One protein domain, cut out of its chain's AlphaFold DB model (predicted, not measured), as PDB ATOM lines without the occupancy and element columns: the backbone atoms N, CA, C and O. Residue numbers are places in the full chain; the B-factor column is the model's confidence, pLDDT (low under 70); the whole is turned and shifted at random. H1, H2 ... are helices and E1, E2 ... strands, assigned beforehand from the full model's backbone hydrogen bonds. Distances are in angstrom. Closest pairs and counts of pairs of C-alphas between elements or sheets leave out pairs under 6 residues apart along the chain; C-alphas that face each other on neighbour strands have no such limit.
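This is residues 5 to 50 and 568 to 740 of the 1136 residues of the protein "Reverse gyrase" of Candidatus Bathyarchaeota archaeon (UniProt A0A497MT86). A strongly twisted sheet of six strands curls round H3; H4 covers the same face and H2 the other, giving three layers, helices on both faces of a sheet. On the far side of H3 lie the small sheet E5 E7 E6 and the hairpin E8 E9 with its long loop, while the mostly loop-built residues 5 to 50 pack on H4 through H1. The printed part has 219 residues, with five named helices and eleven named strands in the order H1 E1 H2 E2 E3 E4 E5 E6 E7 E8 E9 H3 E10 H4 E11 H5. The large sheet, in order E2 E3 E4 E1 E10 E11, is mixed; the class is mixed too, with 102 residues, under half, in named elements. The whole is compact, with a radius of gyration of the C-alphas of 17.9 A and spans of 49 by 46 by 33 A.

H1, residues 18 to 22, touches residues 706 to 708 of H4, residues 696 to 709; the closest C-alphas, of Leu 22 and Ser 707, are 4.9 A apart. E1, residues 568 to 574, is the parallel neighbour of E4, residues 608 to 614 (N 572 and O 611, 2.8 A), and of E10, residues 687 to 690 (N 689 and O 571, 2.8 A). H2, residues 577 to 586, is on this sheet at a height of 8.2 A, with Pro 577 and Ala 614 the closest C-alphas of H2 and E4, 5.2 A. E2, residues 591 to 595, E3, residues 598 to 605, and E4 form a meander, each the antiparallel neighbour of the one before, by N 593 and O 600, 2.9 A, and N 603 and O 610, 3.0 A. E1, H2, E2 is a split strand-helix-strand unit, E3 and E4 lying between its strands, with a right-handed crossover. E7, residues 637 to 643, is antiparallel to E5, residues 620 to 622 (N 621 and O 642, 3.0 A), and forms a hairpin with E6, residues 631 to 633 (N 638 and O 632, 2.8 A). E7 runs on at 46 degrees into E8, residues 645 to 647, in a hairpin with E9, residues 668 to 670 (N 646 and O 669, 2.8 A). H3, residues 672 to 682, on the face opposite to H2, touches residues 705 to 709 of H4, only just about perpendicular at 71 degrees, Arg 679 and Leu 709 being closest at 5.6 A between C-alphas. E10, H4 and E11, residues 716 to 718, make a strand-helix-strand unit, parallel neighbours joined through a helix, with a right-handed crossover; N 717 and O 688 are 2.9 A apart. H5, residues 726 to 734, only grazes the large sheet with residues 730 to 733. In H1, H2, H3, H4 and H5 every O i to N i+4 pair is within hydrogen-bond range.

H1 begins at C-alpha 18 (199.004, 170.585, 145.450), and H5 ends at C-alpha 734 (172.642, 168.422, 153.614). From first to last C-alpha, E3 measures 21.5 A, H4 and E7 19.9 A each, and H3 15.3 A.

The C-alphas farthest apart, of Arg 589 and Glu 635, are 53.6 A apart. Residues 51 to 567 are not printed, and C-alphas 50 and 568 are 21.3 A apart across the cut. The link E8 to E9, 20 residues, is long. The mean pLDDT of the printed part is 91.1, and no printed residue is under 70.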
ATOM      1  N   TYR A   5     203.886 172.825 148.415       95.12
ATOM      2  CA  TYR A   5     203.841 172.771 149.876       95.12
ATOM      3  C   TYR A   5     205.093 172.072 150.387       95.12
ATOM      4  O   TYR A   5     205.369 170.936 150.013       95.12
ATOM      5  N   LEU A   6     205.866 172.715 151.257       93.19
ATOM      6  CA  LEU A   6     207.087 172.132 151.807       93.19
ATOM      7  C   LEU A   6     206.793 171.263 153.031       93.19
ATOM      8  O   LEU A   6     205.936 171.566 153.855       93.19
ATOM      9  N   ASN A   7     207.566 170.188 153.176       90.19
ATOM     10  CA  ASN A   7     207.534 169.279 154.323       90.19
ATOM     11  C   ASN A   7     206.208 168.526 154.562       90.19
ATOM     12  O   ASN A   7     205.938 168.072 155.675       90.19
ATOM     13  N   VAL A   8     205.376 168.353 153.528       93.06
ATOM     14  CA  VAL A   8     204.024 167.783 153.681       93.06
ATOM     15  C   VAL A   8     203.839 166.371 153.142       93.06
ATOM     16  O   VAL A   8     202.858 165.730 153.526       93.06
ATOM     17  N   CYS A   9     204.731 165.855 152.286       94.50
ATOM     18  CA  CYS A   9     204.540 164.557 151.634       94.50
ATOM     19  C   CYS A   9     204.209 163.470 152.676       94.50
ATOM     20  O   CYS A   9     205.007 163.238 153.593       94.50
ATOM     21  N   PRO A  10     203.072 162.759 152.553       91.81
ATOM     22  CA  PRO A  10     202.605 161.833 153.587       91.81
ATOM     23  C   PRO A  10     203.518 160.608 153.764       91.81
ATOM     24  O   PRO A  10     203.396 159.883 154.753       91.81
ATOM     25  N   ASN A  11     204.445 160.372 152.826       94.38
ATOM     26  CA  ASN A  11     205.351 159.231 152.846       94.38
ATOM     27  C   ASN A  11     206.756 159.544 153.389       94.38
ATOM     28  O   ASN A  11     207.239 158.816 154.254       94.38
ATOM     29  N   CYS A  12     207.412 160.603 152.906       93.12
ATOM     30  CA  CYS A  12     208.774 160.963 153.334       93.12
ATOM     31  C   CYS A  12     208.861 162.292 154.091       93.12
ATOM     32  O   CYS A  12     209.837 162.505 154.802       93.12
ATOM     33  N   GLY A  13     207.848 163.158 153.995       90.31
ATOM     34  CA  GLY A  13     207.891 164.511 154.550       90.31
ATOM     35  C   GLY A  13     208.719 165.499 153.726       90.31
ATOM     36  O   GLY A  13     209.155 166.491 154.283       90.31
ATOM     37  N   ARG A  14     208.967 165.244 152.432       91.06
ATOM     38  CA  ARG A  14     209.482 166.257 151.486       91.06
ATOM     39  C   ARG A  14     208.367 167.192 151.005       91.06
ATOM     40  O   ARG A  14     207.194 166.949 151.294       91.06
ATOM     41  N   GLY A  15     208.742 168.253 150.292       91.31
ATOM     42  CA  GLY A  15     207.777 169.114 149.612       91.31
ATOM     43  C   GLY A  15     207.044 168.398 148.477       91.31
ATOM     44  O   GLY A  15     207.572 167.422 147.940       91.31
ATOM     45  N   GLU A  16     205.830 168.852 148.175       94.56
ATOM     46  CA  GLU A  16     204.982 168.302 147.119       94.56
ATOM     47  C   GLU A  16     204.008 169.336 146.540       94.56
ATOM     48  O   GLU A  16     203.584 170.252 147.247       94.56
ATOM     49  N   GLU A  17     203.658 169.173 145.266       93.94
ATOM     50  CA  GLU A  17     202.677 169.989 144.563       93.94
ATOM     51  C   GLU A  17     201.244 169.659 144.999       93.94
ATOM     52  O   GLU A  17     200.868 168.506 145.239       93.94
ATOM     53  N   ASP A  18     200.411 170.692 145.073       93.50
ATOM     54  CA  ASP A  18     199.004 170.585 145.450       93.50
ATOM     55  C   ASP A  18     198.205 169.629 144.563       93.50
ATOM     56  O   ASP A  18     197.430 168.822 145.078       93.50
ATOM     57  N   GLN A  19     198.446 169.635 143.253       93.00
ATOM     58  CA  GLN A  19     197.767 168.744 142.311       93.00
ATOM     59  C   GLN A  19     197.973 167.260 142.649       93.00
ATOM     60  O   GLN A  19     197.034 166.462 142.576       93.00
ATOM     61  N   ARG A  20     199.184 166.870 143.067       94.31
ATOM     62  CA  ARG A  20     199.474 165.490 143.488       94.31
ATOM     63  C   ARG A  20     198.877 165.186 144.856       94.31
ATOM     64  O   ARG A  20     198.308 164.108 145.046       94.31
ATOM     65  N   LEU A  21     198.931 166.142 145.780       94.56
ATOM     66  CA  LEU A  21     198.315 166.023 147.101       94.56
ATOM     67  C   LEU A  21     196.793 165.825 147.012       94.56
ATOM     68  O   LEU A  21     196.256 164.951 147.690       94.56
ATOM     69  N   LEU A  22     196.107 166.543 146.121       93.56
ATOM     70  CA  LEU A  22     194.665 166.413 145.862       93.56
ATOM     71  C   LEU A  22     194.263 165.127 145.136       93.56
ATOM     72  O   LEU A  22     193.101 164.724 145.207       93.56
ATOM     73  N   LYS A  23     195.214 164.455 144.483       93.38
ATOM     74  CA  LYS A  23     195.059 163.075 143.999       93.38
ATOM     75  C   LYS A  23     195.378 162.035 145.086       93.38
ATOM     76  O   LYS A  23     195.256 160.839 144.849       93.38
ATOM     77  N   GLY A  24     195.793 162.467 146.281       93.88
ATOM     78  CA  GLY A  24     196.207 161.587 147.376       93.88
ATOM     79  C   GLY A  24     197.563 160.909 147.151       93.88
ATOM     80  O   GLY A  24     197.877 159.934 147.836       93.88
ATOM     81  N   LEU A  25     198.371 161.403 146.208       95.12
ATOM     82  CA  LEU A  25     199.641 160.793 145.823       95.12
ATOM     83  C   LEU A  25     200.812 161.327 146.672       95.12
ATOM     84  O   LEU A  25     200.880 162.521 146.970       95.12
ATOM     85  N   PRO A  26     201.778 160.470 147.056       94.06
ATOM     86  CA  PRO A  26     203.067 160.914 147.576       94.06
ATOM     87  C   PRO A  26     203.902 161.627 146.509       94.06
ATOM     88  O   PRO A  26     203.580 161.618 145.317       94.06
ATOM     89  N   CYS A  27     205.044 162.167 146.939       93.25
ATOM     90  CA  CYS A  27     205.941 162.836 146.012       93.25
ATOM     91  C   CYS A  27     206.502 161.923 144.921       93.25
ATOM     92  O   CYS A  27     206.702 160.736 145.201       93.25
ATOM     93  N   PRO A  28     206.806 162.449 143.716       91.62
ATOM     94  CA  PRO A  28     207.298 161.650 142.592       91.62
ATOM     95  C   PRO A  28     208.516 160.792 142.947       91.62
ATOM     96  O   PRO A  28     208.603 159.637 142.548       91.62
ATOM     97  N   VAL A  29     209.412 161.313 143.795       92.31
ATOM     98  CA  VAL A  29     210.602 160.579 144.264       92.31
ATOM     99  C   VAL A  29     210.235 159.367 145.129       92.31
ATOM    100  O   VAL A  29     210.966 158.385 145.182       92.31
ATOM    101  N   CYS A  30     209.127 159.438 145.865       91.31
ATOM    102  CA  CYS A  30     208.640 158.323 146.675       91.31
ATOM    103  C   CYS A  30     207.731 157.371 145.906       91.31
ATOM    104  O   CYS A  30     207.690 156.191 146.241       91.31
ATOM    105  N   PHE A  31     206.937 157.897 144.979       93.69
ATOM    106  CA  PHE A  31     205.894 157.156 144.294       93.69
ATOM    107  C   PHE A  31     205.647 157.786 142.913       93.69
ATOM    108  O   PHE A  31     204.798 158.671 142.787       93.69
ATOM    109  N   PRO A  32     206.401 157.371 141.879       92.12
ATOM    110  CA  PRO A  32     206.314 157.966 140.543       92.12
ATOM    111  C   PRO A  32     205.054 157.547 139.770       92.12
ATOM    112  O   PRO A  32     204.797 158.069 138.694       92.12
ATOM    113  N   TYR A  33     204.263 156.615 140.303       92.06
ATOM    114  CA  TYR A  33     203.074 156.070 139.651       92.06
ATOM    115  C   TYR A  33     201.837 156.957 139.869       92.06
ATOM    116  O   TYR A  33     201.684 157.577 140.925       92.06
ATOM    117  N   GLU A  34     200.913 156.958 138.906       91.44
ATOM    118  CA  GLU A  34     199.609 157.637 138.990       91.44
ATOM    119  C   GLU A  34     198.470 156.672 139.365       91.44
ATOM    120  O   GLU A  34     197.417 156.636 138.736       91.44
ATOM    121  N   VAL A  35     198.690 155.851 140.393       92.62
ATOM    122  CA  VAL A  35     197.702 154.885 140.908       92.62
ATOM    123  C   VAL A  35     197.481 155.077 142.406       92.62
ATOM    124  O   VAL A  35     198.281 155.729 143.079       92.62
ATOM    125  N   GLU A  36     196.411 154.495 142.954       91.44
ATOM    126  CA  GLU A  36     196.135 154.558 144.393       91.44
ATOM    127  C   GLU A  36     197.332 153.997 145.194       91.44
ATOM    128  O   GLU A  36     197.716 152.848 144.973       91.44
ATOM    129  N   PRO A  37     197.928 154.739 146.150       92.62
ATOM    130  CA  PRO A  37     199.176 154.315 146.791       92.62
ATOM    131  C   PRO A  37     199.102 152.957 147.502       92.62
ATOM    132  O   PRO A  37     200.085 152.221 147.538       92.62
ATOM    133  N   CYS A  38     197.943 152.601 148.064       92.94
ATOM    134  CA  CYS A  38     197.777 151.331 148.770       92.94
ATOM    135  C   CYS A  38     197.612 150.111 147.856       92.94
ATOM    136  O   CYS A  38     197.606 148.998 148.379       92.94
ATOM    137  N   SER A  39     197.571 150.299 146.533       92.81
ATOM    138  CA  SER A  39     197.713 149.210 145.558       92.81
ATOM    139  C   SER A  39     199.147 148.669 145.457       92.81
ATOM    140  O   SER A  39     199.325 147.510 145.101       92.81
ATOM    141  N   LEU A  40     200.157 149.472 145.827       93.56
ATOM    142  CA  LEU A  40     201.587 149.120 145.801       93.56
ATOM    143  C   LEU A  40     202.266 149.450 147.151       93.56
ATOM    144  O   LEU A  40     203.177 150.290 147.227       93.56
ATOM    145  N   PRO A  41     201.811 148.853 148.272       92.25
ATOM    146  CA  PRO A  41     202.252 149.226 149.616       92.25
ATOM    147  C   PRO A  41     203.748 148.980 149.864       92.25
ATOM    148  O   PRO A  41     204.347 149.652 150.704       92.25
ATOM    149  N   GLU A  42     204.370 148.041 149.156       92.38
ATOM    150  CA  GLU A  42     205.798 147.717 149.227       92.38
ATOM    151  C   GLU A  42     206.708 148.839 148.710       92.38
ATOM    152  O   GLU A  42     207.856 148.932 149.145       92.38
ATOM    153  N   LYS A  43     206.193 149.731 147.854       90.94
ATOM    154  CA  LYS A  43     206.913 150.922 147.372       90.94
ATOM    155  C   LYS A  43     206.844 152.100 148.354       90.94
ATOM    156  O   LYS A  43     207.509 153.115 148.159       90.94
ATOM    157  N   LEU A  44     206.053 151.986 149.426       92.56
ATOM    158  CA  LEU A  44     205.823 153.050 150.402       92.56
ATOM    159  C   LEU A  44     206.652 152.868 151.687       92.56
ATOM    160  O   LEU A  44     206.987 151.765 152.111       92.56
ATOM    161  N   GLN A  45     206.923 153.988 152.360       91.81
ATOM    162  CA  GLN A  45     207.627 154.078 153.643       91.81
ATOM    163  C   GLN A  45     206.642 154.375 154.788       91.81
ATOM    164  O   GLN A  45     206.015 153.461 155.322       91.81
ATOM    165  N   LYS A  46     206.458 155.646 155.186       92.06
ATOM    166  CA  LYS A  46     205.541 156.002 156.288       92.06
ATOM    167  C   LYS A  46     204.084 155.716 155.924       92.06
ATOM    168  O   LYS A  46     203.343 155.211 156.770       92.06
ATOM    169  N   LEU A  47     203.689 155.970 154.672       93.00
ATOM    170  CA  LEU A  47     202.310 155.771 154.213       93.00
ATOM    171  C   LEU A  47     201.923 154.284 154.175       93.00
ATOM    172  O   LEU A  47     200.759 153.944 154.366       93.00
ATOM    173  N   ARG A  48     202.905 153.379 154.086       94.94
ATOM    174  CA  ARG A  48     202.686 151.930 154.181       94.94
ATOM    175  C   ARG A  48     201.941 151.535 155.461       94.94
ATOM    176  O   ARG A  48     201.137 150.607 155.443       94.94
ATOM    177  N   LYS A  49     202.153 152.245 156.578       93.50
ATOM    178  CA  LYS A  49     201.417 152.002 157.836       93.50
ATOM    179  C   LYS A  49     199.914 152.261 157.693       93.50
ATOM    180  O   LYS A  49     199.121 151.562 158.315       93.50
ATOM    181  N   HIS A  50     199.520 153.239 156.877       94.44
ATOM    182  CA  HIS A  50     198.115 153.512 156.585       94.44
ATOM    183  C   HIS A  50     197.486 152.396 155.740       94.44
ATOM    184  O   HIS A  50     196.369 151.979 156.035       94.44
ATOM    185  N   LYS A 568     176.255 157.661 160.206       83.50
ATOM    186  CA  LYS A 568     177.493 158.030 159.506       83.50
ATOM    187  C   LYS A 568     178.441 158.818 160.426       83.50
ATOM    188  O   LYS A 568     178.086 159.899 160.908       83.50
ATOM    189  N   PRO A 569     179.657 158.318 160.705       90.75
ATOM    190  CA  PRO A 569     180.661 159.064 161.449       90.75
ATOM    191  C   PRO A 569     181.368 160.064 160.526       90.75
ATOM    192  O   PRO A 569     182.057 159.667 159.585       90.75
ATOM    193  N   ILE A 570     181.254 161.355 160.825       95.19
ATOM    194  CA  ILE A 570     181.883 162.427 160.046       95.19
ATOM    195  C   ILE A 570     182.874 163.226 160.893       95.19
ATOM    196  O   ILE A 570     182.758 163.301 162.123       95.19
ATOM    197  N   MET A 571     183.855 163.838 160.236       97.19
ATOM    198  CA  MET A 571     184.703 164.874 160.825       97.19
ATOM    199  C   MET A 571     184.309 166.224 160.249       97.19
ATOM    200  O   MET A 571     184.308 166.383 159.040       97.19
ATOM    201  N   VAL A 572     184.036 167.198 161.109       98.00
ATOM    202  CA  VAL A 572     183.760 168.580 160.714       98.00
ATOM    203  C   VAL A 572     184.949 169.438 161.119       98.00
ATOM    204  O   VAL A 572     185.269 169.540 162.307       98.00
ATOM    205  N   VAL A 573     185.613 170.038 160.138       98.12
ATOM    206  CA  VAL A 573     186.777 170.905 160.347       98.12
ATOM    207  C   VAL A 573     186.345 172.359 160.224       98.12
ATOM    208  O   VAL A 573     185.834 172.762 159.186       98.12
ATOM    209  N   VAL A 574     186.577 173.147 161.270       96.94
ATOM    210  CA  VAL A 574     186.336 174.597 161.285       96.94
ATOM    211  C   VAL A 574     187.637 175.360 161.522       96.94
ATOM    212  O   VAL A 574     188.637 174.792 161.966       96.94
ATOM    213  N   GLU A 575     187.645 176.666 161.275       92.38
ATOM    214  CA  GLU A 575     188.831 177.497 161.477       92.38
ATOM    215  C   GLU A 575     189.095 177.805 162.962       92.38
ATOM    216  O   GLU A 575     190.248 177.757 163.404       92.38
ATOM    217  N   SER A 576     188.050 178.061 163.765       90.81
ATOM    218  CA  SER A 576     188.204 178.593 165.126       90.81
ATOM    219  C   SER A 576     187.747 177.642 166.256       90.81
ATOM    220  O   SER A 576     186.727 176.950 166.154       90.81
ATOM    221  N   PRO A 577     188.466 177.593 167.403       90.44
ATOM    222  CA  PRO A 577     188.075 176.761 168.549       90.44
ATOM    223  C   PRO A 577     186.749 177.153 169.212       90.44
ATOM    224  O   PRO A 577     186.127 176.320 169.878       90.44
ATOM    225  N   ASN A 578     186.348 178.420 169.102       86.62
ATOM    226  CA  ASN A 578     185.076 178.903 169.631       86.62
ATOM    227  C   ASN A 578     183.924 178.401 168.766       86.62
ATOM    228  O   ASN A 578     183.020 177.779 169.320       86.62
ATOM    229  N   LYS A 579     184.021 178.543 167.435       88.94
ATOM    230  CA  LYS A 579     183.040 177.991 166.494       88.94
ATOM    231  C   LYS A 579     182.860 176.486 166.713       88.94
ATOM    232  O   LYS A 579     181.735 176.024 166.896       88.94
ATOM    233  N   ALA A 580     183.957 175.734 166.855       92.19
ATOM    234  CA  ALA A 580     183.902 174.302 167.167       92.19
ATOM    235  C   ALA A 580     183.110 173.998 168.453       92.19
ATOM    236  O   ALA A 580     182.307 173.067 168.499       92.19
ATOM    237  N   ARG A 581     183.317 174.793 169.512       88.25
ATOM    238  CA  ARG A 581     182.628 174.629 170.801       88.25
ATOM    239  C   ARG A 581     181.144 174.988 170.713       88.25
ATOM    240  O   ARG A 581     180.342 174.327 171.373       88.25
ATOM    241  N   THR A 582     180.801 176.024 169.953       86.38
ATOM    242  CA  THR A 582     179.422 176.481 169.753       86.38
ATOM    243  C   THR A 582     178.625 175.460 168.956       86.38
ATOM    244  O   THR A 582     177.591 175.010 169.447       86.38
ATOM    245  N   ILE A 583     179.156 174.987 167.821       89.31
ATOM    246  CA  ILE A 583     178.515 173.942 167.004       89.31
ATOM    247  C   ILE A 583     178.326 172.664 167.822       89.31
ATOM    248  O   ILE A 583     177.238 172.095 167.879       89.31
ATOM    249  N   ALA A 584     179.358 172.251 168.562       88.38
ATOM    250  CA  ALA A 584     179.253 171.113 169.468       88.38
ATOM    251  C   ALA A 584     178.225 171.335 170.598       88.38
ATOM    252  O   ALA A 584     177.728 170.384 171.199       88.38
ATOM    253  N   GLY A 585     177.911 172.593 170.915       80.19
ATOM    254  CA  GLY A 585     176.895 172.989 171.880       80.19
ATOM    255  C   GLY A 585     175.459 172.822 171.386       80.19
ATOM    256  O   GLY A 585     174.598 172.551 172.223       80.19
ATOM    257  N   PHE A 586     175.201 172.916 170.074       79.00
ATOM    258  CA  PHE A 586     173.855 172.765 169.488       79.00
ATOM    259  C   PHE A 586     173.222 171.421 169.811       79.00
ATOM    260  O   PHE A 586     172.027 171.316 170.068       79.00
ATOM    261  N   PHE A 587     174.057 170.391 169.832       74.75
ATOM    262  CA  PHE A 587     173.643 169.024 170.095       74.75
ATOM    263  C   PHE A 587     173.751 168.675 171.582       74.75
ATOM    264  O   PHE A 587     173.631 167.518 171.947       74.75
ATOM    265  N   GLY A 588     173.965 169.659 172.466       70.19
ATOM    266  CA  GLY A 588     173.997 169.500 173.917       70.19
ATOM    267  C   GLY A 588     175.410 169.542 174.503       70.19
ATOM    268  O   GLY A 588     176.174 170.476 174.255       70.19
ATOM    269  N   ARG A 589     175.762 168.643 175.433       73.00
ATOM    270  CA  ARG A 589     177.104 168.643 176.050       73.00
ATOM    271  C   ARG A 589     178.020 167.672 175.295       73.00
ATOM    272  O   ARG A 589     177.851 166.469 175.475       73.00
ATOM    273  N   PRO A 590     179.010 168.164 174.531       80.75
ATOM    274  CA  PRO A 590     179.874 167.291 173.752       80.75
ATOM    275  C   PRO A 590     180.806 166.471 174.640       80.75
ATOM    276  O   PRO A 590     181.295 166.957 175.671       80.75
ATOM    277  N   ALA A 591     181.101 165.249 174.199       83.62
ATOM    278  CA  ALA A 591     182.265 164.525 174.686       83.62
ATOM    279  C   ALA A 591     183.531 165.185 174.119       83.62
ATOM    280  O   ALA A 591     183.498 165.815 173.061       83.62
ATOM    281  N   ARG A 592     184.648 165.096 174.841       88.38
ATOM    282  CA  ARG A 592     185.920 165.678 174.397       88.38
ATOM    283  C   ARG A 592     186.984 164.614 174.298       88.38
ATOM    284  O   ARG A 592     187.162 163.822 175.221       88.38
ATOM    285  N   ARG A 593     187.773 164.698 173.240       88.25
ATOM    286  CA  ARG A 593     188.930 163.845 173.007       88.25
ATOM    287  C   ARG A 593     190.141 164.695 172.648       88.25
ATOM    288  O   ARG A 593     190.000 165.813 172.156       88.25
ATOM    289  N   LYS A 594     191.332 164.182 172.933       87.12
ATOM    290  CA  LYS A 594     192.598 164.746 172.476       87.12
ATOM    291  C   LYS A 594     193.212 163.832 171.428       87.12
ATOM    292  O   LYS A 594     193.433 162.655 171.699       87.12
ATOM    293  N   VAL A 595     193.515 164.394 170.264       87.38
ATOM    294  CA  VAL A 595     194.293 163.728 169.214       87.38
ATOM    295  C   VAL A 595     195.459 164.644 168.875       87.38
ATOM    296  O   VAL A 595     195.261 165.763 168.413       87.38
ATOM    297  N   GLY A 596     196.676 164.207 169.206       84.62
ATOM    298  CA  GLY A 596     197.843 165.089 169.203       84.62
ATOM    299  C   GLY A 596     197.633 166.298 170.122       84.62
ATOM    300  O   GLY A 596     197.299 166.155 171.302       84.62
ATOM    301  N   ASN A 597     197.810 167.496 169.572       81.25
ATOM    302  CA  ASN A 597     197.536 168.770 170.239       81.25
ATOM    303  C   ASN A 597     196.089 169.270 170.052       81.25
ATOM    304  O   ASN A 597     195.696 170.232 170.717       81.25
ATOM    305  N   LEU A 598     195.285 168.624 169.202       90.06
ATOM    306  CA  LEU A 598     193.921 169.047 168.906       90.06
ATOM    307  C   LEU A 598     192.921 168.535 169.942       90.06
ATOM    308  O   LEU A 598     193.000 167.407 170.435       90.06
ATOM    309  N   THR A 599     191.943 169.385 170.255       91.88
ATOM    310  CA  THR A 599     190.747 168.988 171.005       91.88
ATOM    311  C   THR A 599     189.627 168.714 170.014       91.88
ATOM    312  O   THR A 599     189.266 169.597 169.242       91.88
ATOM    313  N   VAL A 600     189.075 167.509 170.074       94.38
ATOM    314  CA  VAL A 600     187.956 167.063 169.243       94.38
ATOM    315  C   VAL A 600     186.708 167.019 170.108       94.38
ATOM    316  O   VAL A 600     186.735 166.449 171.204       94.38
ATOM    317  N   TYR A 601     185.633 167.633 169.629       92.88
ATOM    318  CA  TYR A 601     184.320 167.567 170.253       92.88
ATOM    319  C   TYR A 601     183.474 166.530 169.521       92.88
ATOM    320  O   TYR A 601     183.250 166.651 168.323       92.88
ATOM    321  N   GLU A 602     183.013 165.515 170.241       89.44
ATOM    322  CA  GLU A 602     182.167 164.459 169.687       89.44
ATOM    323  C   GLU A 602     180.717 164.682 170.113       89.44
ATOM    324  O   GLU A 602     180.425 164.834 171.310       89.44
ATOM    325  N   VAL A 603     179.817 164.699 169.131       86.12
ATOM    326  CA  VAL A 603     178.372 164.863 169.320       86.12
ATOM    327  C   VAL A 603     177.592 163.910 168.423       86.12
ATOM    328  O   VAL A 603     178.038 163.574 167.330       86.12
ATOM    329  N   ASN A 604     176.408 163.509 168.882       79.12
ATOM    330  CA  ASN A 604     175.445 162.777 168.065       79.12
ATOM    331  C   ASN A 604     174.398 163.759 167.546       79.12
ATOM    332  O   ASN A 604     173.887 164.566 168.324       79.12
ATOM    333  N   ALA A 605     174.076 163.674 166.261       76.75
ATOM    334  CA  ALA A 605     173.112 164.539 165.596       76.75
ATOM    335  C   ALA A 605     172.322 163.714 164.580       76.75
ATOM    336  O   ALA A 605     172.888 163.324 163.568       76.75
ATOM    337  N   GLU A 606     171.040 163.440 164.843       73.94
ATOM    338  CA  GLU A 606     170.205 162.604 163.960       73.94
ATOM    339  C   GLU A 606     170.922 161.281 163.607       73.94
ATOM    340  O   GLU A 606     171.262 160.510 164.504       73.94
ATOM    341  N   ASN A 607     171.201 161.047 162.325       74.44
ATOM    342  CA  ASN A 607     171.918 159.903 161.770       74.44
ATOM    343  C   ASN A 607     173.448 160.112 161.669       74.44
ATOM    344  O   ASN A 607     174.120 159.408 160.918       74.44
ATOM    345  N   LEU A 608     174.032 161.068 162.394       84.19
ATOM    346  CA  LEU A 608     175.457 161.405 162.330       84.19
ATOM    347  C   LEU A 608     176.149 161.295 163.695       84.19
ATOM    348  O   LEU A 608     175.622 161.718 164.729       84.19
ATOM    349  N   VAL A 609     177.393 160.809 163.679       87.38
ATOM    350  CA  VAL A 609     178.357 160.998 164.778       87.38
ATOM    351  C   VAL A 609     179.400 162.004 164.317       87.38
ATOM    352  O   VAL A 609     180.271 161.691 163.507       87.38
ATOM    353  N   ILE A 610     179.307 163.227 164.826       92.12
ATOM    354  CA  ILE A 610     180.087 164.363 164.341       92.12
ATOM    355  C   ILE A 610     181.306 164.582 165.240       92.12
ATOM    356  O   ILE A 610     181.180 164.779 166.451       92.12
ATOM    357  N   ASN A 611     182.492 164.583 164.632       95.12
ATOM    358  CA  ASN A 611     183.767 164.929 165.260       95.12
ATOM    359  C   ASN A 611     184.160 166.344 164.839       95.12
ATOM    360  O   ASN A 611     184.704 166.535 163.757       95.12
ATOM    361  N   ILE A 612     183.897 167.330 165.689       96.69
ATOM    362  CA  ILE A 612     184.154 168.738 165.385       96.69
ATOM    363  C   ILE A 612     185.549 169.114 165.887       96.69
ATOM    364  O   ILE A 612     185.866 168.942 167.070       96.69
ATOM    365  N   VAL A 613     186.387 169.638 164.996       97.06
ATOM    366  CA  VAL A 613     187.776 170.020 165.273       97.06
ATOM    367  C   VAL A 613     188.096 171.377 164.653       97.06
ATOM    368  O   VAL A 613     187.547 171.733 163.617       97.06
ATOM    369  N   ALA A 614     188.980 172.141 165.297       96.38
ATOM    370  CA  ALA A 614     189.417 173.445 164.806       96.38
ATOM    371  C   ALA A 614     190.884 173.426 164.360       96.38
ATOM    372  O   ALA A 614     191.729 172.880 165.075       96.38
ATOM    373  N   THR A 615     191.195 174.078 163.238       94.88
ATOM    374  CA  THR A 615     192.579 174.271 162.756       94.88
ATOM    375  C   THR A 615     193.327 175.368 163.526       94.88
ATOM    376  O   THR A 615     194.561 175.383 163.569       94.88
ATOM    377  N   GLY A 616     192.591 176.294 164.151       90.88
ATOM    378  CA  GLY A 616     193.141 177.481 164.803       90.88
ATOM    379  C   GLY A 616     193.610 178.545 163.803       90.88
ATOM    380  O   GLY A 616     194.665 179.143 164.023       90.88
ATOM    381  N   GLY A 617     192.882 178.727 162.697       90.75
ATOM    382  CA  GLY A 617     193.226 179.593 161.558       90.75
ATOM    383  C   GLY A 617     194.073 178.890 160.487       90.75
ATOM    384  O   GLY A 617     194.156 177.660 160.475       90.75
ATOM    385  N   HIS A 618     194.745 179.668 159.629       93.69
ATOM    386  CA  HIS A 618     195.627 179.172 158.553       93.69
ATOM    387  C   HIS A 618     196.659 178.165 159.040       93.69
ATOM    388  O   HIS A 618     197.269 178.371 160.087       93.69
ATOM    389  N   ILE A 619     196.869 177.081 158.297       94.62
ATOM    390  CA  ILE A 619     197.912 176.089 158.603       94.62
ATOM    391  C   ILE A 619     199.226 176.465 157.918       94.62
ATOM    392  O   ILE A 619     200.295 176.303 158.515       94.62
ATOM    393  N   PHE A 620     199.123 176.992 156.701       95.19
ATOM    394  CA  PHE A 620     200.237 177.332 155.836       95.19
ATOM    395  C   PHE A 620     200.269 178.829 155.529       95.19
ATOM    396  O   PHE A 620     199.241 179.500 155.563       95.19
ATOM    397  N   ASP A 621     201.455 179.335 155.208       93.88
ATOM    398  CA  ASP A 621     201.654 180.660 154.620       93.88
ATOM    399  C   ASP A 621     202.849 180.618 153.656       93.88
ATOM    400  O   ASP A 621     203.626 179.657 153.663       93.88
ATOM    401  N   LEU A 622     202.988 181.636 152.806       92.81
ATOM    402  CA  LEU A 622     204.101 181.734 151.864       92.81
ATOM    403  C   LEU A 622     205.436 181.728 152.616       92.81
ATOM    404  O   LEU A 622     205.617 182.490 153.578       92.81
ATOM    405  N   THR A 623     206.382 180.913 152.145       90.62
ATOM    406  CA  THR A 623     207.769 180.937 152.625       90.62
ATOM    407  C   THR A 623     208.414 182.296 152.345       90.62
ATOM    408  O   THR A 623     207.893 183.108 151.581       90.62
ATOM    409  N   VAL A 624     209.539 182.576 152.991       82.56
ATOM    410  CA  VAL A 624     210.308 183.818 152.809       82.56
ATOM    411  C   VAL A 624     211.656 183.586 152.126       82.56
ATOM    412  O   VAL A 624     212.286 184.546 151.701       82.56
ATOM    413  N   GLY A 625     212.112 182.333 152.023       74.12
ATOM    414  CA  GLY A 625     213.500 182.011 151.666       74.12
ATOM    415  C   GLY A 625     213.742 181.520 150.238       74.12
ATOM    416  O   GLY A 625     214.878 181.184 149.919       74.12
ATOM    417  N   ARG A 626     212.710 181.415 149.389       83.12
ATOM    418  CA  ARG A 626     212.816 180.802 148.051       83.12
ATOM    419  C   ARG A 626     212.036 181.589 147.000       83.12
ATOM    420  O   ARG A 626     210.964 182.109 147.300       83.12
ATOM    421  N   GLY A 627     212.563 181.634 145.777       84.94
ATOM    422  CA  GLY A 627     211.972 182.387 144.670       84.94
ATOM    423  C   GLY A 627     211.894 183.891 144.953       84.94
ATOM    424  O   GLY A 627     212.561 184.411 145.849       84.94
ATOM    425  N   PHE A 628     211.040 184.585 144.211       84.94
ATOM    426  CA  PHE A 628     210.701 185.981 144.446       84.94
ATOM    427  C   PHE A 628     209.717 186.080 145.628       84.94
ATOM    428  O   PHE A 628     208.501 185.916 145.487       84.94
ATOM    429  N   HIS A 629     210.271 186.268 146.833       87.06
ATOM    430  CA  HIS A 629     209.559 186.404 148.120       87.06
ATOM    431  C   HIS A 629     208.604 185.260 148.480       87.06
ATOM    432  O   HIS A 629     207.539 185.488 149.068       87.06
ATOM    433  N   GLY A 630     208.996 184.028 148.162       88.25
ATOM    434  CA  GLY A 630     208.201 182.823 148.406       88.25
ATOM    435  C   GLY A 630     207.450 182.306 147.185       88.25
ATOM    436  O   GLY A 630     206.619 181.410 147.332       88.25
ATOM    437  N   VAL A 631     207.702 182.867 146.002       92.12
ATOM    438  CA  VAL A 631     207.008 182.508 144.763       92.12
ATOM    439  C   VAL A 631     208.024 182.283 143.652       92.12
ATOM    440  O   VAL A 631     208.857 183.144 143.384       92.12
ATOM    441  N   GLU A 632     207.980 181.125 143.006       93.56
ATOM    442  CA  GLU A 632     208.777 180.871 141.805       93.56
ATOM    443  C   GLU A 632     208.028 181.374 140.575       93.56
ATOM    444  O   GLU A 632     206.832 181.128 140.429       93.56
ATOM    445  N   VAL A 633     208.733 182.101 139.710       89.94
ATOM    446  CA  VAL A 633     208.164 182.702 138.504       89.94
ATOM    447  C   VAL A 633     208.987 182.241 137.307       89.94
ATOM    448  O   VAL A 633     210.124 182.669 137.140       89.94
ATOM    449  N   ASN A 634     208.403 181.343 136.511       84.81
ATOM    450  CA  ASN A 634     208.915 180.893 135.212       84.81
ATOM    451  C   ASN A 634     207.789 181.084 134.170       84.81
ATOM    452  O   ASN A 634     207.152 182.131 134.158       84.81
ATOM    453  N   GLU A 635     207.470 180.068 133.357       83.56
ATOM    454  CA  GLU A 635     206.238 180.040 132.537       83.56
ATOM    455  C   GLU A 635     204.957 180.070 133.392       83.56
ATOM    456  O   GLU A 635     203.900 180.510 132.947       83.56
ATOM    457  N   TYR A 636     205.054 179.595 134.635       88.06
ATOM    458  CA  TYR A 636     203.981 179.615 135.620       88.06
ATOM    459  C   TYR A 636     204.458 180.254 136.921       88.06
ATOM    460  O   TYR A 636     205.626 180.136 137.305       88.06
ATOM    461  N   VAL A 637     203.518 180.880 137.620       91.62
ATOM    462  CA  VAL A 637     203.672 181.402 138.972       91.62
ATOM    463  C   VAL A 637     203.324 180.294 139.956       91.62
ATOM    464  O   VAL A 637     202.178 179.843 140.025       91.62
ATOM    465  N   VAL A 638     204.324 179.853 140.721       94.31
ATOM    466  CA  VAL A 638     204.220 178.749 141.682       94.31
ATOM    467  C   VAL A 638     204.474 179.278 143.094       94.31
ATOM    468  O   VAL A 638     205.627 179.468 143.498       94.31
ATOM    469  N   PRO A 639     203.416 179.535 143.882       94.69
ATOM    470  CA  PRO A 639     203.563 179.940 145.271       94.69
ATOM    471  C   PRO A 639     204.062 178.773 146.129       94.69
ATOM    472  O   PRO A 639     203.592 177.639 145.993       94.69
ATOM    473  N   ILE A 640     205.002 179.056 147.034       95.06
ATOM    474  CA  ILE A 640     205.624 178.053 147.903       95.06
ATOM    475  C   ILE A 640     205.164 178.266 149.343       95.06
ATOM    476  O   ILE A 640     205.440 179.294 149.964       95.06
ATOM    477  N   PHE A 641     204.495 177.262 149.896       95.06
ATOM    478  CA  PHE A 641     203.882 177.291 151.215       95.06
ATOM    479  C   PHE A 641     204.652 176.453 152.239       95.06
ATOM    480  O   PHE A 641     205.113 175.346 151.961       95.06
ATOM    481  N   GLU A 642     204.726 176.959 153.467       94.12
ATOM    482  CA  GLU A 642     205.286 176.280 154.639       94.12
ATOM    483  C   GLU A 642     204.318 176.334 155.817       94.12
ATOM    484  O   GLU A 642     203.452 177.209 155.886       94.12
ATOM    485  N   THR A 643     204.458 175.406 156.767       94.38
ATOM    486  CA  THR A 643     203.646 175.428 157.985       94.38
ATOM    487  C   THR A 643     203.982 176.645 158.838       94.38
ATOM    488  O   THR A 643     205.145 177.002 159.044       94.38
ATOM    489  N   ILE A 644     202.942 177.286 159.368       94.50
ATOM    490  CA  ILE A 644     203.106 178.440 160.248       94.50
ATOM    491  C   ILE A 644     203.666 177.975 161.594       94.50
ATOM    492  O   ILE A 644     203.120 177.078 162.248       94.50
ATOM    493  N   LYS A 645     204.726 178.648 162.043       93.88
ATOM    494  CA  LYS A 645     205.318 178.483 163.371       93.88
ATOM    495  C   LYS A 645     204.927 179.659 164.250       93.88
ATOM    496  O   LYS A 645     204.891 180.792 163.786       93.88
ATOM    497  N   LYS A 646     204.667 179.411 165.534       93.19
ATOM    498  CA  LYS A 646     204.389 180.454 166.531       93.19
ATOM    499  C   LYS A 646     205.383 180.382 167.679       93.19
ATOM    500  O   LYS A 646     205.429 179.384 168.397       93.19
ATOM    501  N   CYS A 647     206.149 181.448 167.887       91.81
ATOM    502  CA  CYS A 647     207.114 181.525 168.980       91.81
ATOM    503  C   CYS A 647     206.413 181.452 170.345       91.81
ATOM    504  O   CYS A 647     205.474 182.206 170.607       91.81
ATOM    505  N   VAL A 648     206.901 180.588 171.241       91.56
ATOM    506  CA  VAL A 648     206.340 180.443 172.597       91.56
ATOM    507  C   VAL A 648     206.666 181.661 173.471       91.56
ATOM    508  O   VAL A 648     205.845 182.054 174.295       91.56
ATOM    509  N   LYS A 649     207.830 182.293 173.262       90.06
ATOM    510  CA  LYS A 649     208.307 183.421 174.082       90.06
ATOM    511  C   LYS A 649     207.651 184.755 173.732       90.06
ATOM    512  O   LYS A 649     207.199 185.461 174.625       90.06
ATOM    513  N   CYS A 650     207.616 185.119 172.447       88.31
ATOM    514  CA  CYS A 650     207.130 186.439 172.012       88.31
ATOM    515  C   CYS A 650     205.829 186.403 171.196       88.31
ATOM    516  O   CYS A 650     205.293 187.458 170.873       88.31
ATOM    517  N   GLY A 651     205.318 185.216 170.854       87.75
ATOM    518  CA  GLY A 651     204.064 185.056 170.113       87.75
ATOM    519  C   GLY A 651     204.141 185.316 168.605       87.75
ATOM    520  O   GLY A 651     203.126 185.122 167.936       87.75
ATOM    521  N   GLU A 652     205.306 185.711 168.082       86.75
ATOM    522  CA  GLU A 652     205.540 185.979 166.656       86.75
ATOM    523  C   GLU A 652     205.209 184.760 165.785       86.75
ATOM    524  O   GLU A 652     205.586 183.636 166.141       86.75
ATOM    525  N   GLN A 653     204.535 184.983 164.654       91.38
ATOM    526  CA  GLN A 653     204.244 183.947 163.662       91.38
ATOM    527  C   GLN A 653     205.193 184.076 162.472       91.38
ATOM    528  O   GLN A 653     205.419 185.181 161.994       91.38
ATOM    529  N   PHE A 654     205.763 182.966 162.007       90.00
ATOM    530  CA  PHE A 654     206.769 182.985 160.944       90.00
ATOM    531  C   PHE A 654     206.810 181.670 160.152       90.00
ATOM    532  O   PHE A 654     206.315 180.637 160.612       90.00
ATOM    533  N   THR A 655     207.424 181.722 158.972       91.06
ATOM    534  CA  THR A 655     207.721 180.590 158.071       91.06
ATOM    535  C   THR A 655     209.191 180.645 157.636       91.06
ATOM    536  O   THR A 655     209.843 181.672 157.831       91.06
ATOM    537  N   GLY A 656     209.751 179.558 157.091       82.62
ATOM    538  CA  GLY A 656     211.086 179.534 156.468       82.62
ATOM    539  C   GLY A 656     212.287 179.595 157.418       82.62
ATOM    540  O   GLY A 656     213.330 179.020 157.126       82.62
ATOM    541  N   GLU A 657     212.163 180.243 158.578       81.44
ATOM    542  CA  GLU A 657     213.284 180.419 159.507       81.44
ATOM    543  C   GLU A 657     213.387 179.274 160.544       81.44
ATOM    544  O   GLU A 657     212.363 178.733 160.997       81.44
ATOM    545  N   PRO A 658     214.616 178.884 160.948       84.75
ATOM    546  CA  PRO A 658     214.847 177.876 161.987       84.75
ATOM    547  C   PRO A 658     214.661 178.433 163.406       84.75
ATOM    548  O   PRO A 658     214.421 177.670 164.337       84.75
ATOM    549  N   THR A 659     214.738 179.756 163.576       90.00
ATOM    550  CA  THR A 659     214.532 180.453 164.853       90.00
ATOM    551  C   THR A 659     213.526 181.584 164.679       90.00
ATOM    552  O   THR A 659     213.246 182.017 163.565       90.00
ATOM    553  N   CYS A 660     212.949 182.068 165.779       88.44
ATOM    554  CA  CYS A 660     212.013 183.185 165.722       88.44
ATOM    555  C   CYS A 660     212.703 184.449 165.163       88.44
ATOM    556  O   CYS A 660     213.653 184.927 165.788       88.44
ATOM    557  N   PRO A 661     212.188 185.086 164.096       83.88
ATOM    558  CA  PRO A 661     212.844 186.240 163.475       83.88
ATOM    559  C   PRO A 661     212.987 187.429 164.431       83.88
ATOM    560  O   PRO A 661     213.957 188.184 164.341       83.88
ATOM    561  N   ARG A 662     212.049 187.559 165.379       83.12
ATOM    562  CA  ARG A 662     211.936 188.683 166.315       83.12
ATOM    563  C   ARG A 662     212.796 188.551 167.571       83.12
ATOM    564  O   ARG A 662     213.438 189.519 167.958       83.12
ATOM    565  N   CYS A 663     212.767 187.397 168.238       88.62
ATOM    566  CA  CYS A 663     213.466 187.195 169.518       88.62
ATOM    567  C   CYS A 663     214.561 186.122 169.468       88.62
ATOM    568  O   CYS A 663     215.136 185.803 170.503       88.62
ATOM    569  N   LYS A 664     214.810 185.536 168.288       90.88
ATOM    570  CA  LYS A 664     215.809 184.485 168.032       90.88
ATOM    571  C   LYS A 664     215.645 183.209 168.868       90.88
ATOM    572  O   LYS A 664     216.531 182.370 168.907       90.88
ATOM    573  N   SER A 665     214.485 183.024 169.502       91.00
ATOM    574  CA  SER A 665     214.145 181.803 170.239       91.00
ATOM    575  C   SER A 665     213.986 180.602 169.308       91.00
ATOM    576  O   SER A 665     213.306 180.704 168.286       91.00
ATOM    577  N   GLU A 666     214.505 179.452 169.729       91.38
ATOM    578  CA  GLU A 666     214.308 178.144 169.083       91.38
ATOM    579  C   GLU A 666     213.005 177.452 169.529       91.38
ATOM    580  O   GLU A 666     212.525 176.524 168.891       91.38
ATOM    581  N   GLU A 667     212.379 177.928 170.611       91.06
ATOM    582  CA  GLU A 667     211.108 177.384 171.102       91.06
ATOM    583  C   GLU A 667     209.896 177.959 170.352       91.06
ATOM    584  O   GLU A 667     209.492 179.117 170.551       91.06
ATOM    585  N   PHE A 668     209.273 177.128 169.515       90.56
ATOM    586  CA  PHE A 668     208.056 177.456 168.775       90.56
ATOM    587  C   PHE A 668     207.094 176.265 168.661       90.56
ATOM    588  O   PHE A 668     207.476 175.101 168.758       90.56
ATOM    589  N   LEU A 669     205.814 176.576 168.457       90.31
ATOM    590  CA  LEU A 669     204.772 175.616 168.104       90.31
ATOM    591  C   LEU A 669     204.627 175.578 166.585       90.31
ATOM    592  O   LEU A 669     204.370 176.615 165.978       90.31
ATOM    593  N   ASP A 670     204.753 174.395 165.992       92.38
ATOM    594  CA  ASP A 670     204.603 174.188 164.551       92.38
ATOM    595  C   ASP A 670     203.216 173.618 164.219       92.38
ATOM    596  O   ASP A 670     202.782 172.610 164.802       92.38
ATOM    597  N   LYS A 671     202.516 174.245 163.267       94.00
ATOM    598  CA  LYS A 671     201.218 173.769 162.776       94.00
ATOM    599  C   LYS A 671     201.292 172.459 161.987       94.00
ATOM    600  O   LYS A 671     200.246 171.849 161.773       94.00
ATOM    601  N   LEU A 672     202.473 171.930 161.678       93.12
ATOM    602  CA  LEU A 672     202.621 170.557 161.185       93.12
ATOM    603  C   LEU A 672     201.969 169.531 162.131       93.12
ATOM    604  O   LEU A 672     201.318 168.591 161.685       93.12
ATOM    605  N   SER A 673     202.041 169.766 163.445       92.50
ATOM    606  CA  SER A 673     201.364 168.925 164.444       92.50
ATOM    607  C   SER A 673     199.833 168.899 164.289       92.50
ATOM    608  O   SER A 673     199.201 167.877 164.562       92.50
ATOM    609  N   VAL A 674     199.237 169.998 163.807       94.62
ATOM    610  CA  VAL A 674     197.805 170.083 163.475       94.62
ATOM    611  C   VAL A 674     197.507 169.214 162.257       94.62
ATOM    612  O   VAL A 674     196.559 168.432 162.292       94.62
ATOM    613  N   VAL A 675     198.342 169.286 161.215       95.19
ATOM    614  CA  VAL A 675     198.216 168.448 160.010       95.19
ATOM    615  C   VAL A 675     198.262 166.965 160.369       95.19
ATOM    616  O   VAL A 675     197.397 166.198 159.950       95.19
ATOM    617  N   GLU A 676     199.234 166.552 161.180       94.31
ATOM    618  CA  GLU A 676     199.356 165.163 161.633       94.31
ATOM    619  C   GLU A 676     198.124 164.710 162.424       94.31
ATOM    620  O   GLU A 676     197.585 163.632 162.166       94.31
ATOM    621  N   ALA A 677     197.623 165.542 163.340       94.56
ATOM    622  CA  ALA A 677     196.421 165.233 164.105       94.56
ATOM    623  C   ALA A 677     195.165 165.116 163.218       94.56
ATOM    624  O   ALA A 677     194.363 164.202 163.423       94.56
ATOM    625  N   LEU A 678     195.005 165.981 162.211       96.88
ATOM    626  CA  LEU A 678     193.898 165.899 161.251       96.88
ATOM    627  C   LEU A 678     193.999 164.640 160.375       96.88
ATOM    628  O   LEU A 678     192.992 163.962 160.179       96.88
ATOM    629  N   ARG A 679     195.203 164.261 159.921       96.19
ATOM    630  CA  ARG A 679     195.443 162.999 159.188       96.19
ATOM    631  C   ARG A 679     195.056 161.784 160.021       96.19
ATOM    632  O   ARG A 679     194.456 160.841 159.514       96.19
ATOM    633  N   GLU A 680     195.374 161.806 161.312       94.44
ATOM    634  CA  GLU A 680     194.995 160.749 162.244       94.44
ATOM    635  C   GLU A 680     193.484 160.657 162.495       94.44
ATOM    636  O   GLU A 680     192.995 159.562 162.779       94.44
ATOM    637  N   LEU A 681     192.751 161.767 162.402       95.56
ATOM    638  CA  LEU A 681     191.290 161.794 162.522       95.56
ATOM    639  C   LEU A 681     190.590 161.373 161.228       95.56
ATOM    640  O   LEU A 681     189.627 160.610 161.285       95.56
ATOM    641  N   ALA A 682     191.104 161.801 160.073       96.81
ATOM    642  CA  ALA A 682     190.566 161.461 158.756       96.81
ATOM    643  C   ALA A 682     190.506 159.939 158.521       96.81
ATOM    644  O   ALA A 682     189.548 159.445 157.930       96.81
ATOM    645  N   LYS A 683     191.477 159.189 159.066       95.75
ATOM    646  CA  LYS A 683     191.505 157.714 159.050       95.75
ATOM    647  C   LYS A 683     190.328 157.067 159.784       95.75
ATOM    648  O   LYS A 683     189.961 155.936 159.467       95.75
ATOM    649  N   GLU A 684     189.795 157.723 160.816       94.38
ATOM    650  CA  GLU A 684     188.728 157.163 161.648       94.38
ATOM    651  C   GLU A 684     187.361 157.300 160.980       94.38
ATOM    652  O   GLU A 684     186.579 156.355 160.992       94.38
ATOM    653  N   VAL A 685     187.070 158.470 160.418       95.12
ATOM    654  CA  VAL A 685     185.733 158.829 159.928       95.12
ATOM    655  C   VAL A 685     185.451 158.280 158.532       95.12
ATOM    656  O   VAL A 685     186.342 157.767 157.853       95.12
ATOM    657  N   GLU A 686     184.187 158.332 158.128       93.00
ATOM    658  CA  GLU A 686     183.757 157.969 156.777       93.00
ATOM    659  C   GLU A 686     183.903 159.145 155.807       93.00
ATOM    660  O   GLU A 686     184.292 158.945 154.664       93.00
ATOM    661  N   GLU A 687     183.649 160.366 156.276       95.31
ATOM    662  CA  GLU A 687     183.682 161.583 155.465       95.31
ATOM    663  C   GLU A 687     184.231 162.764 156.264       95.31
ATOM    664  O   GLU A 687     184.028 162.872 157.482       95.31
ATOM    665  N   VAL A 688     184.931 163.655 155.566       98.25
ATOM    666  CA  VAL A 688     185.435 164.918 156.097       98.25
ATOM    667  C   VAL A 688     184.643 166.069 155.491       98.25
ATOM    668  O   VAL A 688     184.631 166.259 154.281       98.25
ATOM    669  N   VAL A 689     184.021 166.869 156.346       98.12
ATOM    670  CA  VAL A 689     183.287 168.075 155.981       98.12
ATOM    671  C   VAL A 689     184.096 169.292 156.411       98.12
ATOM    672  O   VAL A 689     184.407 169.477 157.591       98.12
ATOM    673  N   LEU A 690     184.447 170.135 155.453       98.19
ATOM    674  CA  LEU A 690     185.159 171.387 155.662       98.19
ATOM    675  C   LEU A 690     184.121 172.496 155.838       98.19
ATOM    676  O   LEU A 690     183.350 172.782 154.930       98.19
ATOM    677  N   ALA A 691     184.072 173.076 157.029       96.88
ATOM    678  CA  ALA A 691     183.052 174.019 157.482       96.88
ATOM    679  C   ALA A 691     183.689 175.346 157.932       96.88
ATOM    680  O   ALA A 691     183.361 175.894 158.988       96.88
ATOM    681  N   THR A 692     184.664 175.820 157.156       95.25
ATOM    682  CA  THR A 692     185.330 177.114 157.346       95.25
ATOM    683  C   THR A 692     184.398 178.275 156.989       95.25
ATOM    684  O   THR A 692     183.314 178.064 156.434       95.25
ATOM    685  N   ASP A 693     184.800 179.501 157.335       91.75
ATOM    686  CA  ASP A 693     184.064 180.718 156.968       91.75
ATOM    687  C   ASP A 693     183.716 180.755 155.466       91.75
ATOM    688  O   ASP A 693     184.478 180.232 154.650       91.75
ATOM    689  N   PRO A 694     182.547 181.299 155.086       88.62
ATOM    690  CA  PRO A 694     182.084 181.321 153.702       88.62
ATOM    691  C   PRO A 694     182.729 182.483 152.925       88.62
ATOM    692  O   PRO A 694     182.025 183.314 152.373       88.62
ATOM    693  N   ASP A 695     184.055 182.596 152.945       87.88
ATOM    694  CA  ASP A 695     184.826 183.604 152.210       87.88
ATOM    695  C   ASP A 695     186.030 182.958 151.498       87.88
ATOM    696  O   ASP A 695     186.332 181.775 151.686       87.88
ATOM    697  N   THR A 696     186.744 183.722 150.667       90.12
ATOM    698  CA  THR A 696     187.914 183.202 149.933       90.12
ATOM    699  C   THR A 696     189.051 182.760 150.853       90.12
ATOM    700  O   THR A 696     189.781 181.814 150.548       90.12
ATOM    701  N   GLU A 697     189.179 183.387 152.027       90.62
ATOM    702  CA  GLU A 697     190.119 182.978 153.072       90.62
ATOM    703  C   GLU A 697     189.763 181.589 153.629       90.62
ATOM    704  O   GLU A 697     190.625 180.707 153.717       90.62
ATOM    705  N   GLY A 698     188.492 181.372 153.961       93.69
ATOM    706  CA  GLY A 698     187.956 180.103 154.422       93.69
ATOM    707  C   GLY A 698     188.041 179.005 153.366       93.69
ATOM    708  O   GLY A 698     188.369 177.868 153.721       93.69
ATOM    709  N   GLU A 699     187.833 179.326 152.087       95.44
ATOM    710  CA  GLU A 699     187.999 178.371 150.987       95.44
ATOM    711  C   GLU A 699     189.465 177.944 150.825       95.44
ATOM    712  O   GLU A 699     189.748 176.750 150.700       95.44
ATOM    713  N   LYS A 700     190.423 178.875 150.947       96.00
ATOM    714  CA  LYS A 700     191.855 178.532 150.949       96.00
ATOM    715  C   LYS A 700     192.233 177.613 152.112       96.00
ATOM    716  O   LYS A 700     192.959 176.639 151.909       96.00
ATOM    717  N   ILE A 701     191.739 177.881 153.324       96.69
ATOM    718  CA  ILE A 701     191.985 177.001 154.483       96.69
ATOM    719  C   ILE A 701     191.406 175.607 154.218       96.69
ATOM    720  O   ILE A 701     192.050 174.601 154.523       96.69
ATOM    721  N   ALA A 702     190.198 175.539 153.653       97.31
ATOM    722  CA  ALA A 702     189.559 174.281 153.297       97.31
ATOM    723  C   ALA A 702     190.395 173.509 152.258       97.31
ATOM    724  O   ALA A 702     190.676 172.325 152.455       97.31
ATOM    725  N   TYR A 703     190.881 174.188 151.218       97.06
ATOM    726  CA  TYR A 703     191.766 173.618 150.199       97.06
ATOM    727  C   TYR A 703     193.065 173.046 150.781       97.06
ATOM    728  O   TYR A 703     193.457 171.920 150.457       97.06
ATOM    729  N   ASP A 704     193.698 173.769 151.706       97.00
ATOM    730  CA  ASP A 704     194.917 173.317 152.385       97.00
ATOM    731  C   ASP A 704     194.678 172.053 153.191       97.00
ATOM    732  O   ASP A 704     195.430 171.080 153.100       97.00
ATOM    733  N   VAL A 705     193.599 172.046 153.972       97.44
ATOM    734  CA  VAL A 705     193.217 170.877 154.758       97.44
ATOM    735  C   VAL A 705     192.913 169.700 153.831       97.44
ATOM    736  O   VAL A 705     193.442 168.614 154.059       97.44
ATOM    737  N   ALA A 706     192.131 169.892 152.766       97.31
ATOM    738  CA  ALA A 706     191.802 168.829 151.816       97.31
ATOM    739  C   ALA A 706     193.058 168.195 151.203       97.31
ATOM    740  O   ALA A 706     193.214 166.971 151.240       97.31
ATOM    741  N   SER A 707     193.990 169.031 150.738       95.94
ATOM    742  CA  SER A 707     195.273 168.609 150.165       95.94
ATOM    743  C   SER A 707     196.079 167.754 151.148       95.94
ATOM    744  O   SER A 707     196.698 166.757 150.778       95.94
ATOM    745  N   MET A 708     196.038 168.079 152.443       96.31
ATOM    746  CA  MET A 708     196.753 167.309 153.461       96.31
ATOM    747  C   MET A 708     196.097 165.977 153.833       96.31
ATOM    748  O   MET A 708     196.786 165.106 154.385       96.31
ATOM    749  N   LEU A 709     194.792 165.828 153.591       97.06
ATOM    750  CA  LEU A 709     193.984 164.709 154.074       97.06
ATOM    751  C   LEU A 709     193.627 163.680 153.003       97.06
ATOM    752  O   LEU A 709     193.364 162.534 153.370       97.06
ATOM    753  N   LYS A 710     193.675 164.036 151.716       95.38
ATOM    754  CA  LYS A 710     193.190 163.184 150.619       95.38
ATOM    755  C   LYS A 710     193.792 161.773 150.595       95.38
ATOM    756  O   LYS A 710     193.082 160.804 150.360       95.38
ATOM    757  N   ALA A 711     195.081 161.634 150.916       94.56
ATOM    758  CA  ALA A 711     195.763 160.333 150.979       94.56
ATOM    759  C   ALA A 711     195.248 159.401 152.100       94.56
ATOM    760  O   ALA A 711     195.608 158.225 152.139       94.56
ATOM    761  N   PHE A 712     194.467 159.930 153.047       95.94
ATOM    762  CA  PHE A 712     193.945 159.213 154.212       95.94
ATOM    763  C   PHE A 712     192.421 159.076 154.203       95.94
ATOM    764  O   PHE A 712     191.901 158.169 154.856       95.94
ATOM    765  N   ASN A 713     191.723 159.978 153.510       95.12
ATOM    766  CA  ASN A 713     190.286 159.930 153.274       95.12
ATOM    767  C   ASN A 713     189.977 160.638 151.945       95.12
ATOM    768  O   ASN A 713     190.324 161.803 151.760       95.12
ATOM    769  N   ASP A 714     189.347 159.925 151.020       92.56
ATOM    770  CA  ASP A 714     189.012 160.398 149.679       92.56
ATOM    771  C   ASP A 714     187.702 161.205 149.633       92.56
ATOM    772  O   ASP A 714     187.539 162.049 148.743       92.56
ATOM    773  N   ARG A 715     186.815 161.007 150.616       95.56
ATOM    774  CA  ARG A 715     185.520 161.684 150.774       95.56
ATOM    775  C   ARG A 715     185.675 162.963 151.594       95.56
ATOM    776  O   ARG A 715     185.483 162.983 152.811       95.56
ATOM    777  N   ILE A 716     186.035 164.041 150.904       97.50
ATOM    778  CA  ILE A 716     186.186 165.380 151.483       97.50
ATOM    779  C   ILE A 716     185.242 166.332 150.754       97.50
ATOM    780  O   ILE A 716     185.331 166.456 149.536       97.50
ATOM    781  N   VAL A 717     184.368 167.003 151.500       97.31
ATOM    782  CA  VAL A 717     183.351 167.927 150.974       97.31
ATOM    783  C   VAL A 717     183.377 169.259 151.722       97.31
ATOM    784  O   VAL A 717     183.900 169.351 152.833       97.31
ATOM    785  N   ARG A 718     182.802 170.297 151.120       97.06
ATOM    786  CA  ARG A 718     182.699 171.658 151.654       97.06
ATOM    787  C   ARG A 718     181.252 171.952 152.059       97.06
ATOM    788  O   ARG A 718     180.332 171.670 151.299       97.06
ATOM    789  N   ALA A 719     181.054 172.512 153.249       95.88
ATOM    790  CA  ALA A 719     179.756 172.963 153.753       95.88
ATOM    791  C   ALA A 719     179.845 174.433 154.166       95.88
ATOM    792  O   ALA A 719     180.780 174.810 154.874       95.88
ATOM    793  N   GLU A 720     178.878 175.249 153.757       91.19
ATOM    794  CA  GLU A 720     178.859 176.693 154.006       91.19
ATOM    795  C   GLU A 720     177.600 177.106 154.755       91.19
ATOM    796  O   GLU A 720     176.501 176.647 154.462       91.19
ATOM    797  N   PHE A 721     177.765 177.996 155.727       88.88
ATOM    798  CA  PHE A 721     176.658 178.619 156.439       88.88
ATOM    799  C   PHE A 721     177.049 180.039 156.843       88.88
ATOM    800  O   PHE A 721     178.186 180.302 157.238       88.88
ATOM    801  N   HIS A 722     176.091 180.960 156.771       85.81
ATOM    802  CA  HIS A 722     176.305 182.379 157.082       85.81
ATOM    803  C   HIS A 722     175.955 182.746 158.533       85.81
ATOM    804  O   HIS A 722     176.145 183.885 158.959       85.81
ATOM    805  N   GLU A 723     175.477 181.777 159.313       86.44
ATOM    806  CA  GLU A 723     175.181 181.922 160.734       86.44
ATOM    807  C   GLU A 723     175.527 180.639 161.497       86.44
ATOM    808  O   GLU A 723     175.269 179.525 161.043       86.44
ATOM    809  N   VAL A 724     176.119 180.787 162.682       87.56
ATOM    810  CA  VAL A 724     176.482 179.654 163.545       87.56
ATOM    811  C   VAL A 724     175.238 179.257 164.353       87.56
ATOM    812  O   VAL A 724     175.158 179.510 165.554       87.56
ATOM    813  N   THR A 725     174.244 178.652 163.695       85.00
ATOM    814  CA  THR A 725     173.010 178.125 164.315       85.00
ATOM    815  C   THR A 725     172.842 176.634 164.025       85.00
ATOM    816  O   THR A 725     173.417 176.107 163.072       85.00
ATOM    817  N   ARG A 726     172.053 175.922 164.848       84.06
ATOM    818  CA  ARG A 726     171.783 174.492 164.627       84.06
ATOM    819  C   ARG A 726     171.136 174.257 163.267       84.06
ATOM    820  O   ARG A 726     171.559 173.357 162.551       84.06
ATOM    821  N   ARG A 727     170.141 175.078 162.925       83.06
ATOM    822  CA  ARG A 727     169.410 175.002 161.660       83.06
ATOM    823  C   ARG A 727     170.345 175.179 160.466       83.06
ATOM    824  O   ARG A 727     170.443 174.259 159.662       83.06
ATOM    825  N   ALA A 728     171.076 176.294 160.401       87.06
ATOM    826  CA  ALA A 728     171.971 176.570 159.280       87.06
ATOM    827  C   ALA A 728     173.081 175.518 159.156       87.06
ATOM    828  O   ALA A 728     173.410 175.091 158.055       87.06
ATOM    829  N   PHE A 729     173.615 175.031 160.281       90.75
ATOM    830  CA  PHE A 729     174.598 173.951 160.271       90.75
ATOM    831  C   PHE A 729     174.015 172.635 159.732       90.75
ATOM    832  O   PHE A 729     174.639 171.989 158.894       90.75
ATOM    833  N   THR A 730     172.819 172.233 160.171       88.19
ATOM    834  CA  THR A 730     172.155 171.017 159.675       88.19
ATOM    835  C   THR A 730     171.767 171.132 158.197       88.19
ATOM    836  O   THR A 730     171.902 170.153 157.467       88.19
ATOM    837  N   GLU A 731     171.317 172.302 157.737       88.62
ATOM    838  CA  GLU A 731     171.054 172.575 156.315       88.62
ATOM    839  C   GLU A 731     172.353 172.496 155.491       88.62
ATOM    840  O   GLU A 731     172.391 171.801 154.476       88.62
ATOM    841  N   ALA A 732     173.448 173.091 155.973       91.69
ATOM    842  CA  ALA A 732     174.754 173.046 155.313       91.69
ATOM    843  C   ALA A 732     175.331 171.624 155.201       91.69
ATOM    844  O   ALA A 732     175.971 171.295 154.206       91.69
ATOM    845  N   LEU A 733     175.081 170.756 156.189       91.69
ATOM    846  CA  LEU A 733     175.460 169.338 156.113       91.69
ATOM    847  C   LEU A 733     174.652 168.548 155.071       91.69
ATOM    848  O   LEU A 733     175.107 167.490 154.643       91.69
ATOM    849  N   LYS A 734     173.467 169.028 154.674       89.81
ATOM    850  CA  LYS A 734     172.642 168.422 153.614       89.81
ATOM    851  C   LYS A 734     172.978 168.985 152.229       89.81
ATOM    852  O   LYS A 734     172.823 168.276 151.241       89.81
ATOM    853  N   ALA A 735     173.449 170.229 152.165       91.94
ATOM    854  CA  ALA A 735     173.786 170.952 150.939       91.94
ATOM    855  C   ALA A 735     175.309 171.113 150.759       91.94
ATOM    856  O   ALA A 735     175.820 172.216 150.577       91.94
ATOM    857  N   THR A 736     176.053 170.009 150.843       94.75
ATOM    858  CA  THR A 736     177.511 170.028 150.653       94.75
ATOM    859  C   THR A 736     177.893 170.182 149.181       94.75
ATOM    860  O   THR A 736     177.229 169.624 148.309       94.75
ATOM    861  N   ARG A 737     179.021 170.844 148.909       95.12
ATOM    862  CA  ARG A 737     179.604 171.014 147.569       95.12
ATOM    863  C   ARG A 737     181.068 170.566 147.514       95.12
ATOM    864  O   ARG A 737     181.684 170.273 148.540       95.12
ATOM    865  N   ASN A 738     181.635 170.530 146.312       95.25
ATOM    866  CA  ASN A 738     183.086 170.446 146.132       95.25
ATOM    867  C   ASN A 738     183.744 171.797 146.437       95.25
ATOM    868  O   ASN A 738     183.066 172.825 146.450       95.25
ATOM    869  N   LEU A 739     185.056 171.785 146.678       95.06
ATOM    870  CA  LEU A 739     185.846 173.011 146.803       95.06
ATOM    871  C   LEU A 739     185.797 173.818 145.505       95.06
ATOM    872  O   LEU A 739     185.895 173.246 144.420       95.06
ATOM    873  N   ASP A 740     185.682 175.132 145.644       95.06
ATOM    874  CA  ASP A 740     185.718 176.071 144.532       95.06
ATOM    875  C   ASP A 740     187.155 176.554 144.324       95.06
ATOM    876  O   ASP A 740     187.748 177.228 145.171       95.06
TER     877      ASP A 740